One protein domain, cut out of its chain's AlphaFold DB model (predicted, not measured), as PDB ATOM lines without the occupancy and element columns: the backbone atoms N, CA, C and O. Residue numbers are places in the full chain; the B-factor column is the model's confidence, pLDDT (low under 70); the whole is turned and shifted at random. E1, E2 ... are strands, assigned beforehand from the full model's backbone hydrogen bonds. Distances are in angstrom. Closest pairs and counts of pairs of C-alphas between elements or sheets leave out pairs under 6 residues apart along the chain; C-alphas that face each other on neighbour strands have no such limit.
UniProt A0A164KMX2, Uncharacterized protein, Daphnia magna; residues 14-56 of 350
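This is residues 14 to 56 of the 350 residues of an uncharacterized protein of Daphnia magna (UniProt A0A164KMX2). With little regular structure, this is a pair of small two-stranded hairpins, E1 with E2 and E3 with E4, joined by a tight link at which the chain folds back from E2 into E3, with a long unnamed stretch, residues 14 to 25, leading in and an unnamed tail after E4. The printed part has 43 residues, no named helix and four strands, E1 to E4 in chain order, 16 residues in all, class all strand; both sheets are antiparallel. It is compact, radius of gyration of the C-alphas 10.0 A, but elongated, 29 by 17 by 16 A.

In the hairpin of E1, residues 26 to 29, and E2, residues 32 to 35, the directions differ by 144 degrees; N 27 and O 34 are within hydrogen-bond range, 2.8 A. In the hairpin of E3, residues 40 to 43, and E4, residues 46 to 49, the angle is 172 degrees, with N 48 and O 41 at 2.8 A. The closest C-alphas of E2 and E3 are those of Ala 34 and Leu 41, 6.3 A. E1 is apart from E3 and E4, and E2 from E4.

E1 measures 9.8 A from C-alpha 26 at (-16.197, -45.031, 33.717), E2 10.1 A, E3 10.3 A, and E4 10.0 A to C-alpha 49 at (-29.096, -48.505, 39.271).

The farthest C-alphas, Glu 23 and His 45, are 29.2 A apart. The printed part has no cut and no long link. Its mean pLDDT is 73.0; residues 17 to 25 and 53 to 56 are under 70.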
ATOM      1  N   LYS A  14     -36.186 -42.248  42.912       79.56
ATOM      2  CA  LYS A  14     -36.203 -41.124  41.969       79.56
ATOM      3  C   LYS A  14     -35.424 -41.467  40.705       79.56
ATOM      4  O   LYS A  14     -34.289 -41.924  40.781       79.56
ATOM      5  N   LYS A  15     -36.015 -41.185  39.540       78.00
ATOM      6  CA  LYS A  15     -35.305 -41.231  38.256       78.00
ATOM      7  C   LYS A  15     -34.370 -40.020  38.169       78.00
ATOM      8  O   LYS A  15     -34.809 -38.884  38.346       78.00
ATOM      9  N   VAL A  16     -33.092 -40.268  37.901       72.31
ATOM     10  CA  VAL A  16     -32.058 -39.243  37.700       72.31
ATOM     11  C   VAL A  16     -31.351 -39.492  36.373       72.31
ATOM     12  O   VAL A  16     -31.233 -40.635  35.940       72.31
ATOM     13  N   GLN A  17     -30.920 -38.421  35.714       69.81
ATOM     14  CA  GLN A  17     -30.161 -38.502  34.467       69.81
ATOM     15  C   GLN A  17     -28.667 -38.471  34.786       69.81
ATOM     16  O   GLN A  17     -28.211 -37.598  35.527       69.81
ATOM     17  N   LEU A  18     -27.923 -39.434  34.246       66.44
ATOM     18  CA  LEU A  18     -26.475 -39.552  34.394       66.44
ATOM     19  C   LEU A  18     -25.836 -39.306  33.026       66.44
ATOM     20  O   LEU A  18     -26.358 -39.760  32.010       66.44
ATOM     21  N   TYR A  19     -24.727 -38.569  33.007       62.53
ATOM     22  CA  TYR A  19     -24.059 -38.143  31.780       62.53
ATOM     23  C   TYR A  19     -22.646 -38.718  31.727       62.53
ATOM     24  O   TYR A  19     -21.902 -38.649  32.705       62.53
ATOM     25  N   GLN A  20     -22.267 -39.250  30.568       63.56
ATOM     26  CA  GLN A  20     -20.934 -39.772  30.296       63.56
ATOM     27  C   GLN A  20     -20.257 -38.883  29.250       63.56
ATOM     28  O   GLN A  20     -20.822 -38.618  28.192       63.56
ATOM     29  N   GLN A  21     -19.066 -38.386  29.576       53.88
ATOM     30  CA  GLN A  21     -18.354 -37.385  28.776       53.88
ATOM     31  C   GLN A  21     -17.221 -37.994  27.931       53.88
ATOM     32  O   GLN A  21     -16.573 -37.282  27.186       53.88
ATOM     33  N   SER A  22     -16.943 -39.293  28.005       57.84
ATOM     34  CA  SER A  22     -15.917 -39.943  27.176       57.84
ATOM     35  C   SER A  22     -16.329 -41.370  26.820       57.84
ATOM     36  O   SER A  22     -17.243 -41.924  27.425       57.84
ATOM     37  N   GLU A  23     -15.664 -41.972  25.830       56.72
ATOM     38  CA  GLU A  23     -15.819 -43.402  25.501       56.72
ATOM     39  C   GLU A  23     -15.250 -44.335  26.590       56.72
ATOM     40  O   GLU A  23     -15.316 -45.555  26.457       56.72
ATOM     41  N   ASP A  24     -14.701 -43.786  27.678       61.69
ATOM     42  CA  ASP A  24     -14.203 -44.576  28.800       61.69
ATOM     43  C   ASP A  24     -15.349 -45.319  29.471       61.69
ATOM     44  O   ASP A  24     -16.419 -44.757  29.670       61.69
ATOM     45  N   THR A  25     -15.125 -46.549  29.931       64.88
ATOM     46  CA  THR A  25     -16.164 -47.325  30.629       64.88
ATOM     47  C   THR A  25     -16.630 -46.680  31.933       64.88
ATOM     48  O   THR A  25     -17.633 -47.116  32.487       64.88
ATOM     49  N   ASN A  26     -15.928 -45.663  32.435       73.12
ATOM     50  CA  ASN A  26     -16.197 -45.031  33.717       73.12
ATOM     51  C   ASN A  26     -16.779 -43.623  33.541       73.12
ATOM     52  O   ASN A  26     -16.277 -42.824  32.755       73.12
ATOM     53  N   PHE A  27     -17.799 -43.291  34.327       71.81
ATOM     54  CA  PHE A  27     -18.442 -41.979  34.354       71.81
ATOM     55  C   PHE A  27     -18.594 -41.477  35.795       71.81
ATOM     56  O   PHE A  27     -18.610 -42.252  36.754       71.81
ATOM     57  N   GLN A  28     -18.667 -40.158  35.968       72.56
ATOM     58  CA  GLN A  28     -18.785 -39.551  37.294       72.56
ATOM     59  C   GLN A  28     -20.248 -39.459  37.730       72.56
ATOM     60  O   GLN A  28     -21.113 -39.032  36.966       72.56
ATOM     61  N   THR A  29     -20.516 -39.824  38.982       71.31
ATOM     62  CA  THR A  29     -21.826 -39.676  39.626       71.31
ATOM     63  C   THR A  29     -21.685 -38.890  40.931       71.31
ATOM     64  O   THR A  29     -20.592 -38.848  41.502       71.31
ATOM     65  N   PRO A  30     -22.775 -38.312  41.470       70.38
ATOM     66  CA  PRO A  30     -22.742 -37.607  42.755       70.38
ATOM     67  C   PRO A  30     -22.261 -38.455  43.943       70.38
ATOM     68  O   PRO A  30     -21.899 -37.899  44.973       70.38
ATOM     69  N   ILE A  31     -22.275 -39.788  43.813       79.06
ATOM     70  CA  ILE A  31     -21.879 -40.733  44.865       79.06
ATOM     71  C   ILE A  31     -20.553 -41.451  44.566       79.06
ATOM     72  O   ILE A  31     -20.174 -42.363  45.297       79.06
ATOM     73  N   GLY A  32     -19.848 -41.050  43.503       76.88
ATOM     74  CA  GLY A  32     -18.548 -41.597  43.120       76.88
ATOM     75  C   GLY A  32     -18.436 -41.941  41.636       76.88
ATOM     76  O   GLY A  32     -19.340 -41.701  40.835       76.88
ATOM     77  N   THR A  33     -17.300 -42.519  41.260       80.44
ATOM     78  CA  THR A  33     -17.051 -42.983  39.893       80.44
ATOM     79  C   THR A  33     -17.737 -44.330  39.664       80.44
ATOM     80  O   THR A  33     -17.501 -45.282  40.404       80.44
ATOM     81  N   ALA A  34     -18.589 -44.405  38.644       77.62
ATOM     82  CA  ALA A  34     -19.345 -45.596  38.267       77.62
ATOM     83  C   ALA A  34     -18.822 -46.173  36.947       77.62
ATOM     84  O   ALA A  34     -18.365 -45.424  36.086       77.62
ATOM     85  N   SER A  35     -18.921 -47.492  36.767       79.56
ATOM     86  CA  SER A  35     -18.620 -48.157  35.491       79.56
ATOM     87  C   SER A  35     -19.910 -48.458  34.735       79.56
ATOM     88  O   SER A  35     -20.781 -49.128  35.279       79.56
ATOM     89  N   ALA A  36     -20.022 -48.062  33.469       73.00
ATOM     90  CA  ALA A  36     -21.181 -48.322  32.612       73.00
ATOM     91  C   ALA A  36     -21.578 -49.811  32.582       73.00
ATOM     92  O   ALA A  36     -22.764 -50.129  32.531       73.00
ATOM     93  N   THR A  37     -20.609 -50.721  32.724       75.06
ATOM     94  CA  THR A  37     -20.826 -52.176  32.707       75.06
ATOM     95  C   THR A  37     -21.291 -52.777  34.036       75.06
ATOM     96  O   THR A  37     -21.727 -53.925  34.053       75.06
ATOM     97  N   ALA A  38     -21.206 -52.044  35.152       81.88
ATOM     98  CA  ALA A  38     -21.510 -52.585  36.480       81.88
ATOM     99  C   ALA A  38     -23.017 -52.639  36.792       81.88
ATOM    100  O   ALA A  38     -23.447 -53.448  37.610       81.88
ATOM    101  N   GLY A  39     -23.824 -51.774  36.164       76.75
ATOM    102  CA  GLY A  39     -25.286 -51.722  36.324       76.75
ATOM    103  C   GLY A  39     -25.791 -51.181  37.667       76.75
ATOM    104  O   GLY A  39     -26.979 -50.896  37.809       76.75
ATOM    105  N   ASN A  40     -24.919 -51.013  38.663       85.00
ATOM    106  CA  ASN A  40     -25.242 -50.345  39.918       85.00
ATOM    107  C   ASN A  40     -24.007 -49.733  40.599       85.00
ATOM    108  O   ASN A  40     -22.869 -50.132  40.349       85.00
ATOM    109  N   LEU A  41     -24.260 -48.754  41.468       85.62
ATOM    110  CA  LEU A  41     -23.292 -48.176  42.397       85.62
ATOM    111  C   LEU A  41     -24.014 -47.833  43.698       85.62
ATOM    112  O   LEU A  41     -24.980 -47.071  43.691       85.62
ATOM    113  N   SER A  42     -23.528 -48.360  44.817       85.44
ATOM    114  CA  SER A  42     -24.045 -48.037  46.148       85.44
ATOM    115  C   SER A  42     -22.982 -47.349  46.993       85.44
ATOM    116  O   SER A  42     -21.869 -47.859  47.124       85.44
ATOM    117  N   HIS A  43     -23.345 -46.232  47.617       82.25
ATOM    118  CA  HIS A  43     -22.525 -45.563  48.617       82.25
ATOM    119  C   HIS A  43     -23.415 -45.092  49.776       82.25
ATOM    120  O   HIS A  43     -24.349 -44.312  49.581       82.25
ATOM    121  N   ASN A  44     -23.125 -45.562  50.992       81.06
ATOM    122  CA  ASN A  44     -23.933 -45.338  52.198       81.06
ATOM    123  C   ASN A  44     -25.409 -45.746  52.001       81.06
ATOM    124  O   ASN A  44     -25.693 -46.900  51.700       81.06
ATOM    125  N   HIS A  45     -26.346 -44.807  52.171       80.62
ATOM    126  CA  HIS A  45     -27.794 -45.027  52.041       80.62
ATOM    127  C   HIS A  45     -28.336 -44.736  50.629       80.62
ATOM    128  O   HIS A  45     -29.547 -44.632  50.446       80.62
ATOM    129  N   LEU A  46     -27.459 -44.561  49.633       81.88
ATOM    130  CA  LEU A  46     -27.831 -44.252  48.254       81.88
ATOM    131  C   LEU A  46     -27.372 -45.363  47.313       81.88
ATOM    132  O   LEU A  46     -26.198 -45.736  47.304       81.88
ATOM    133  N   THR A  47     -28.293 -45.820  46.471       85.06
ATOM    134  CA  THR A  47     -28.018 -46.791  45.411       85.06
ATOM    135  C   THR A  47     -28.492 -46.226  44.084       85.06
ATOM    136  O   THR A  47     -29.669 -45.911  43.913       85.06
ATOM    137  N   LEU A  48     -27.566 -46.107  43.137       83.31
ATOM    138  CA  LEU A  48     -27.857 -45.849  41.736       83.31
ATOM    139  C   LEU A  48     -27.910 -47.179  40.993       83.31
ATOM    140  O   LEU A  48     -27.055 -48.040  41.190       83.31
ATOM    141  N   VAL A  49     -28.908 -47.330  40.127       83.88
ATOM    142  CA  VAL A  49     -29.096 -48.505  39.271       83.88
ATOM    143  C   VAL A  49     -29.368 -48.011  37.858       83.88
ATOM    144  O   VAL A  49     -30.144 -47.070  37.677       83.88
ATOM    145  N   TRP A  50     -28.727 -48.626  36.868       83.06
ATOM    146  CA  TRP A  50     -28.928 -48.318  35.454       83.06
ATOM    147  C   TRP A  50     -28.884 -49.590  34.611       83.06
ATOM    148  O   TRP A  50     -28.346 -50.619  35.018       83.06
ATOM    149  N   ASP A  51     -29.472 -49.506  33.424       78.50
ATOM    150  CA  ASP A  51     -29.466 -50.594  32.456       78.50
ATOM    151  C   ASP A  51     -28.099 -50.672  31.758       78.50
ATOM    152  O   ASP A  51     -27.621 -49.681  31.203       78.50
ATOM    153  N   THR A  52     -27.459 -51.842  31.788       72.12
ATOM    154  CA  THR A  52     -26.170 -52.090  31.120       72.12
ATOM    155  C   THR A  52     -26.321 -52.365  29.624       72.12
ATOM    156  O   THR A  52     -25.328 -52.365  28.901       72.12
ATOM    157  N   THR A  53     -27.549 -52.597  29.151       63.50
ATOM    158  CA  THR A  53     -27.864 -52.885  27.745       63.50
ATOM    159  C   THR A  53     -28.246 -51.641  26.947       63.50
ATOM    160  O   THR A  53     -28.284 -51.688  25.718       63.50
ATOM    161  N   TYR A  54     -28.495 -50.517  27.629       55.34
ATOM    162  CA  TYR A  54     -29.044 -49.298  27.040       55.34
ATOM    163  C   TYR A  54     -28.055 -48.127  27.120       55.34
ATOM    164  O   TYR A  54     -28.292 -47.121  27.788       55.34
ATOM    165  N   THR A  55     -26.927 -48.225  26.415       54.59
ATOM    166  CA  THR A  55     -26.083 -47.058  26.131       54.59
ATOM    167  C   THR A  55     -26.601 -46.379  24.866       54.59
ATOM    168  O   THR A  55     -26.352 -46.815  23.742       54.59
ATOM    169  N   HIS A  56     -27.374 -45.304  25.024       50.22
ATOM    170  CA  HIS A  56     -27.823 -44.522  23.875       50.22
ATOM    171  C   HIS A  56     -26.632 -43.726  23.326       50.22
ATOM    172  O   HIS A  56     -26.366 -42.612  23.762       50.22
TER     173      HIS A  56